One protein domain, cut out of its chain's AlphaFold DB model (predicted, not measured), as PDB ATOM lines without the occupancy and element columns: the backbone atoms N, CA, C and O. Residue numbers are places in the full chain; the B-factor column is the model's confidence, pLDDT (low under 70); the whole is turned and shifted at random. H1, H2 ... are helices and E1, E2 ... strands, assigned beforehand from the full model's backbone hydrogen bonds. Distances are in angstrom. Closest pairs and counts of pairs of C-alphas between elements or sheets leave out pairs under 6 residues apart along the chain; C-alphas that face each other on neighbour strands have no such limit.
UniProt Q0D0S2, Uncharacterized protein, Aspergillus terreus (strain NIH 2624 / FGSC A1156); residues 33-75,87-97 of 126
ATOM      1  N   LEU A  33      47.068  -7.996 -23.249       93.25
ATOM      2  CA  LEU A  33      47.054  -9.428 -23.536       93.25
ATOM      3  C   LEU A  33      48.143 -10.137 -22.728       93.25
ATOM      4  O   LEU A  33      49.300  -9.718 -22.731       93.25
ATOM      5  N   ARG A  34      47.771 -11.205 -22.021       93.19
ATOM      6  CA  ARG A  34      48.669 -11.963 -21.143       93.19
ATOM      7  C   ARG A  34      48.581 -13.453 -21.429       93.19
ATOM      8  O   ARG A  34      47.495 -13.997 -21.600       93.19
ATOM      9  N   LEU A  35      49.730 -14.116 -21.397       92.19
ATOM     10  CA  LEU A  35      49.835 -15.570 -21.410       92.19
ATOM     11  C   LEU A  35      50.454 -16.020 -20.086       92.19
ATOM     12  O   LEU A  35      51.524 -15.552 -19.706       92.19
ATOM     13  N   HIS A  36      49.772 -16.918 -19.388       91.12
ATOM     14  CA  HIS A  36      50.268 -17.596 -18.201       91.12
ATOM     15  C   HIS A  36      50.411 -19.085 -18.508       91.12
ATOM     16  O   HIS A  36      49.467 -19.707 -18.988       91.12
ATOM     17  N   GLN A  37      51.582 -19.647 -18.230       91.00
ATOM     18  CA  GLN A  37      51.910 -21.039 -18.509       91.00
ATOM     19  C   GLN A  37      52.413 -21.687 -17.224       91.00
ATOM     20  O   GLN A  37      53.449 -21.278 -16.704       91.00
ATOM     21  N   GLU A  38      51.665 -22.663 -16.707       90.19
ATOM     22  CA  GLU A  38      51.977 -23.310 -15.426       90.19
ATOM     23  C   GLU A  38      53.067 -24.381 -15.576       90.19
ATOM     24  O   GLU A  38      53.999 -24.424 -14.775       90.19
ATOM     25  N   ASP A  39      53.001 -25.199 -16.632       89.25
ATOM     26  CA  ASP A  39      54.009 -26.222 -16.930       89.25
ATOM     27  C   ASP A  39      54.482 -26.135 -18.388       89.25
ATOM     28  O   ASP A  39      53.727 -26.322 -19.347       89.25
ATOM     29  N   ILE A  40      55.776 -25.862 -18.552       90.69
ATOM     30  CA  ILE A  40      56.432 -25.722 -19.854       90.69
ATOM     31  C   ILE A  40      56.766 -27.076 -20.499       90.69
ATOM     32  O   ILE A  40      56.975 -27.147 -21.709       90.69
ATOM     33  N   ARG A  41      56.856 -28.144 -19.695       92.44
ATOM     34  CA  ARG A  41      57.161 -29.511 -20.146       92.44
ATOM     35  C   ARG A  41      55.899 -30.293 -20.493       92.44
ATOM     36  O   ARG A  41      56.003 -31.356 -21.105       92.44
ATOM     37  N   HIS A  42      54.727 -29.763 -20.152       90.19
ATOM     38  CA  HIS A  42      53.454 -30.375 -20.489       90.19
ATOM     39  C   HIS A  42      53.303 -30.499 -22.020       90.19
ATOM     40  O   HIS A  42      53.491 -29.512 -22.741       90.19
ATOM     41  N   PRO A  43      52.929 -31.674 -22.560       89.94
ATOM     42  CA  PRO A  43      52.816 -31.871 -24.007       89.94
ATOM     43  C   PRO A  43      51.805 -30.912 -24.651       89.94
ATOM     44  O   PRO A  43      52.029 -30.442 -25.765       89.94
ATOM     45  N   GLY A  44      50.740 -30.549 -23.930       88.38
ATOM     46  CA  GLY A  44      49.759 -29.562 -24.391       88.38
ATOM     47  C   GLY A  44      50.353 -28.167 -24.613       88.38
ATOM     48  O   GLY A  44      49.973 -27.496 -25.567       88.38
ATOM     49  N   THR A  45      51.334 -27.760 -23.803       90.88
ATOM     50  CA  THR A  45      52.048 -26.488 -23.980       90.88
ATOM     51  C   THR A  45      52.842 -26.489 -25.279       90.88
ATOM     52  O   THR A  45      52.725 -25.568 -26.085       90.88
ATOM     53  N   LYS A  46      53.596 -27.570 -25.524       90.50
ATOM     54  CA  LYS A  46      54.354 -27.742 -26.770       90.50
ATOM     55  C   LYS A  46      53.433 -27.683 -27.990       90.50
ATOM     56  O   LYS A  46      53.741 -26.989 -28.955       90.50
ATOM     57  N   THR A  47      52.303 -28.385 -27.935       93.06
ATOM     58  CA  THR A  47      51.303 -28.384 -29.007       93.06
ATOM     59  C   THR A  47      50.699 -26.995 -29.215       93.06
ATOM     60  O   THR A  47      50.612 -26.546 -30.354       93.06
ATOM     61  N   PHE A  48      50.332 -26.284 -28.145       92.25
ATOM     62  CA  PHE A  48      49.777 -24.931 -28.233       92.25
ATOM     63  C   PHE A  48      50.741 -23.959 -28.927       92.25
ATOM     64  O   PHE A  48      50.355 -23.299 -29.889       92.25
ATOM     65  N   THR A  49      52.004 -23.912 -28.489       90.94
ATOM     66  CA  THR A  49      53.020 -23.027 -29.082       90.94
ATOM     67  C   THR A  49      53.332 -23.395 -30.532       90.94
ATOM     68  O   THR A  49      53.622 -22.515 -31.334       90.94
ATOM     69  N   PHE A  50      53.266 -24.681 -30.889       94.06
ATOM     70  CA  PHE A  50      53.501 -25.129 -32.262       94.06
ATOM     71  C   PHE A  50      52.339 -24.791 -33.209       94.06
ATOM     72  O   PHE A  50      52.571 -24.405 -34.351       94.06
ATOM     73  N   LEU A  51      51.090 -24.942 -32.754       95.25
ATOM     74  CA  LEU A  51      49.903 -24.747 -33.591       95.25
ATOM     75  C   LEU A  51      49.494 -23.279 -33.750       95.25
ATOM     76  O   LEU A  51      48.796 -22.952 -34.708       95.25
ATOM     77  N   ILE A  52      49.898 -22.407 -32.824       93.62
ATOM     78  CA  ILE A  52      49.535 -20.987 -32.838       93.62
ATOM     79  C   ILE A  52      50.800 -20.144 -33.042       93.62
ATOM     80  O   ILE A  52      51.405 -19.698 -32.066       93.62
ATOM     81  N   PRO A  53      51.212 -19.916 -34.303       89.88
ATOM     82  CA  PRO A  53      52.442 -19.187 -34.607       89.88
ATOM     83  C   PRO A  53      52.357 -17.698 -34.248       89.88
ATOM     84  O   PRO A  53      53.354 -17.120 -33.826       89.88
ATOM     85  N   ASP A  54      51.173 -17.085 -34.372       94.38
ATOM     86  CA  ASP A  54      50.920 -15.698 -33.970       94.38
ATOM     87  C   ASP A  54      49.743 -15.625 -32.993       94.38
ATOM     88  O   ASP A  54      48.577 -15.458 -33.360       94.38
ATOM     89  N   LEU A  55      50.065 -15.776 -31.711       92.00
ATOM     90  CA  LEU A  55      49.073 -15.736 -30.643       92.00
ATOM     91  C   LEU A  55      48.412 -14.361 -30.504       92.00
ATOM     92  O   LEU A  55      47.236 -14.280 -30.145       92.00
ATOM     93  N   VAL A  56      49.157 -13.287 -30.771       93.69
ATOM     94  CA  VAL A  56      48.650 -11.922 -30.616       93.69
ATOM     95  C   VAL A  56      47.583 -11.667 -31.670       93.69
ATOM     96  O   VAL A  56      46.460 -11.333 -31.303       93.69
ATOM     97  N   ALA A  57      47.871 -11.912 -32.950       95.06
ATOM     98  CA  ALA A  57      46.894 -11.708 -34.022       95.06
ATOM     99  C   ALA A  57      45.625 -12.552 -33.833       95.06
ATOM    100  O   ALA A  57      44.511 -12.062 -34.050       95.06
ATOM    101  N   VAL A  58      45.773 -13.801 -33.377       94.62
ATOM    102  CA  VAL A  58      44.631 -14.670 -33.058       94.62
ATOM    103  C   VAL A  58      43.771 -14.058 -31.954       94.62
ATOM    104  O   VAL A  58      42.550 -13.992 -32.099       94.62
ATOM    105  N   LEU A  59      44.383 -13.576 -30.870       93.44
ATOM    106  CA  LEU A  59      43.642 -13.015 -29.743       93.44
ATOM    107  C   LEU A  59      42.971 -11.679 -30.094       93.44
ATOM    108  O   LEU A  59      41.832 -11.447 -29.700       93.44
ATOM    109  N   GLU A  60      43.621 -10.837 -30.892       93.94
ATOM    110  CA  GLU A  60      43.043  -9.590 -31.410       93.94
ATOM    111  C   GLU A  60      41.830  -9.843 -32.314       93.94
ATOM    112  O   GLU A  60      40.781  -9.203 -32.176       93.94
ATOM    113  N   THR A  61      41.941 -10.832 -33.204       95.00
ATOM    114  CA  THR A  61      40.838 -11.254 -34.079       95.00
ATOM    115  C   THR A  61      39.679 -11.800 -33.251       95.00
ATOM    116  O   THR A  61      38.524 -11.427 -33.457       95.00
ATOM    117  N   ALA A  62      39.983 -12.641 -32.260       92.38
ATOM    118  CA  ALA A  62      38.982 -13.185 -31.353       92.38
ATOM    119  C   ALA A  62      38.264 -12.080 -30.566       92.38
ATOM    120  O   ALA A  62      37.038 -12.096 -30.484       92.38
ATOM    121  N   LEU A  63      38.991 -11.090 -30.036       92.31
ATOM    122  CA  LEU A  63      38.390  -9.953 -29.335       92.31
ATOM    123  C   LEU A  63      37.489  -9.125 -30.250       92.31
ATOM    124  O   LEU A  63      36.381  -8.771 -29.848       92.31
ATOM    125  N   THR A  64      37.917  -8.893 -31.489       92.94
ATOM    126  CA  THR A  64      37.102  -8.213 -32.505       92.94
ATOM    127  C   THR A  64      35.788  -8.960 -32.737       92.94
ATOM    128  O   THR A  64      34.714  -8.360 -32.698       92.94
ATOM    129  N   HIS A  65      35.846 -10.284 -32.898       95.38
ATOM    130  CA  HIS A  65      34.651 -11.108 -33.066       95.38
ATOM    131  C   HIS A  65      33.772 -11.156 -31.811       95.38
ATOM    132  O   HIS A  65      32.551 -11.165 -31.934       95.38
ATOM    133  N   ILE A  66      34.348 -11.178 -30.608       92.12
ATOM    134  CA  ILE A  66      33.580 -11.141 -29.353       92.12
ATOM    135  C   ILE A  66      32.799  -9.830 -29.254       92.12
ATOM    136  O   ILE A  66      31.602  -9.854 -28.973       92.12
ATOM    137  N   VAL A  67      33.453  -8.695 -29.525       90.88
ATOM    138  CA  VAL A  67      32.795  -7.382 -29.550       90.88
ATOM    139  C   VAL A  67      31.687  -7.362 -30.599       90.88
ATOM    140  O   VAL A  67      30.550  -7.029 -30.271       90.88
ATOM    141  N   ALA A  68      31.984  -7.809 -31.821       91.44
ATOM    142  CA  ALA A  68      31.021  -7.832 -32.913       91.44
ATOM    143  C   ALA A  68      29.783  -8.688 -32.594       91.44
ATOM    144  O   ALA A  68      28.663  -8.246 -32.831       91.44
ATOM    145  N   ASN A  69      29.966  -9.881 -32.025       91.62
ATOM    146  CA  ASN A  69      28.870 -10.828 -31.818       91.62
ATOM    147  C   ASN A  69      28.079 -10.594 -30.526       91.62
ATOM    148  O   ASN A  69      26.888 -10.892 -30.491       91.62
ATOM    149  N   LEU A  70      28.718 -10.109 -29.457       90.94
ATOM    150  CA  LEU A  70      28.070  -9.982 -28.143       90.94
ATOM    151  C   LEU A  70      27.669  -8.549 -27.795       90.94
ATOM    152  O   LEU A  70      26.738  -8.354 -27.016       90.94
ATOM    153  N   TYR A  71      28.370  -7.559 -28.347       90.31
ATOM    154  CA  TYR A  71      28.218  -6.156 -27.963       90.31
ATOM    155  C   TYR A  71      27.754  -5.251 -29.114       90.31
ATOM    156  O   TYR A  71      27.679  -4.038 -28.935       90.31
ATOM    157  N   THR A  72      27.384  -5.817 -30.267       89.38
ATOM    158  CA  THR A  72      26.724  -5.066 -31.347       89.38
ATOM    159  C   THR A  72      25.208  -5.235 -31.243       89.38
ATOM    160  O   THR A  72      24.727  -6.371 -31.241       89.38
ATOM    161  N   PRO A  73      24.432  -4.139 -31.167       88.06
ATOM    162  CA  PRO A  73      22.978  -4.206 -31.227       88.06
ATOM    163  C   PRO A  73      22.489  -4.887 -32.516       88.06
ATOM    164  O   PRO A  73      23.072  -4.667 -33.584       88.06
ATOM    165  N   PRO A  74      21.408  -5.682 -32.461       85.25
ATOM    166  CA  PRO A  74      20.801  -6.229 -33.662       85.25
ATOM    167  C   PRO A  74      20.190  -5.099 -34.513       85.25
ATOM    168  O   PRO A  74      19.857  -4.032 -33.989       85.25
ATOM    169  N   PRO A  75      20.020  -5.309 -35.830       84.38
ATOM    170  CA  PRO A  75      19.467  -4.293 -36.716       84.38
ATOM    171  C   PRO A  75      18.056  -3.859 -36.280       84.38
ATOM    172  O   PRO A  75      17.301  -4.661 -35.716       84.38
ATOM    173  N   PRO A  87      32.350  -3.919 -22.018       84.88
ATOM    174  CA  PRO A  87      32.908  -3.836 -20.679       84.88
ATOM    175  C   PRO A  87      34.312  -3.223 -20.704       84.88
ATOM    176  O   PRO A  87      35.156  -3.596 -21.523       84.88
ATOM    177  N   ALA A  88      34.592  -2.354 -19.731       86.50
ATOM    178  CA  ALA A  88      35.914  -1.779 -19.493       86.50
ATOM    179  C   ALA A  88      36.917  -2.872 -19.072       86.50
ATOM    180  O   ALA A  88      37.088  -3.187 -17.889       86.50
ATOM    181  N   THR A  89      37.563  -3.493 -20.057       86.31
ATOM    182  CA  THR A  89      38.403  -4.675 -19.849       86.31
ATOM    183  C   THR A  89      39.866  -4.268 -19.741       86.31
ATOM    184  O   THR A  89      40.472  -3.826 -20.709       86.31
ATOM    185  N   ARG A  90      40.465  -4.440 -18.556       87.56
ATOM    186  CA  ARG A  90      41.878  -4.085 -18.318       87.56
ATOM    187  C   ARG A  90      42.861  -5.082 -18.934       87.56
ATOM    188  O   ARG A  90      43.923  -4.692 -19.412       87.56
ATOM    189  N   SER A  91      42.534  -6.370 -18.893       89.81
ATOM    190  CA  SER A  91      43.413  -7.427 -19.388       89.81
ATOM    191  C   SER A  91      42.644  -8.672 -19.795       89.81
ATOM    192  O   SER A  91      41.622  -8.995 -19.192       89.81
ATOM    193  N   VAL A  92      43.203  -9.403 -20.752       90.19
ATOM    194  CA  VAL A  92      42.745 -10.722 -21.187       90.19
ATOM    195  C   VAL A  92      43.899 -11.689 -20.982       90.19
ATOM    196  O   VAL A  92      44.989 -11.468 -21.507       90.19
ATOM    197  N   THR A  93      43.671 -12.743 -20.200       91.25
ATOM    198  CA  THR A  93      44.717 -13.700 -19.832       91.25
ATOM    199  C   THR A  93      44.358 -15.094 -20.318       91.25
ATOM    200  O   THR A  93      43.322 -15.633 -19.936       91.25
ATOM    201  N   ILE A  94      45.244 -15.695 -21.109       90.38
ATOM    202  CA  ILE A  94      45.203 -17.117 -21.452       90.38
ATOM    203  C   ILE A  94      46.005 -17.868 -20.393       90.38
ATOM    204  O   ILE A  94      47.155 -17.522 -20.136       90.38
ATOM    205  N   VAL A  95      45.401 -18.880 -19.775       89.94
ATOM    206  CA  VAL A  95      46.055 -19.732 -18.775       89.94
ATOM    207  C   VAL A  95      46.209 -21.135 -19.349       89.94
ATOM    208  O   VAL A  95      45.220 -21.846 -19.512       89.94
ATOM    209  N   LEU A  96      47.447 -21.526 -19.653       89.38
ATOM    210  CA  LEU A  96      47.813 -22.879 -20.056       89.38
ATOM    211  C   LEU A  96      48.183 -23.683 -18.815       89.38
ATOM    212  O   LEU A  96      49.246 -23.486 -18.220       89.38
ATOM    213  N   ARG A  97      47.289 -24.591 -18.439       87.06
ATOM    214  CA  ARG A  97      47.484 -25.527 -17.338       87.06
ATOM    215  C   ARG A  97      46.776 -26.836 -17.614       87.06
ATOM    216  O   ARG A  97      45.817 -26.865 -18.387       87.06
TER     217      ARG A  97
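This is residues 33 to 75 and 87 to 97 of the 126 residues of an uncharacterized protein of Aspergillus terreus (strain NIH 2624 / FGSC A1156) (UniProt Q0D0S2). Two parallel strands, E1 and E2, make a small ribbon, with helix H1 at the end where both strands finish and residues 55 to 63 of the long helix H2 over one face. The rest of H2 and residues 71 to 75 run on past the ribbon. The printed part has 54 residues with two named helices and two named strands, in the order E1, H1, H2, E2 along the chain; the class is mixed, helices and strands, and the whole is loose, with a radius of gyration of the C-alphas of 14.1 A and spans of 48 by 21 by 14 A.

Start at E1, residues 33 to 37, parallel to E2, residues 91 to 96, at 22 degrees; look for N 34 and O 92, 2.8 A apart. The closest C-alphas of H1, residues 43 to 51, and E2 are Thr 45 and Leu 96, 6.8 A. H2, residues 55 to 70, is only just apart from H1, at 8.4 A; its closest C-alpha pair with E1 is Val 56 and Leu 33, 7.7 A. In H1 and H2 every O i to N i+4 pair is within hydrogen-bond range.

Find C-alpha 33 at (47.054, -9.428, -23.536), where E1 begins, 13.6 A long. H1 spans 12.3 A, H2 21.9 A and E2 16.1 A, ending at C-alpha 96, (47.813, -22.879, -20.056).

C-alphas 41 and 75 are farthest apart, 48.3 A. Residues 76 to 86 are not printed; the gap is 20.9 A. No printed residue is under 70 in pLDDT.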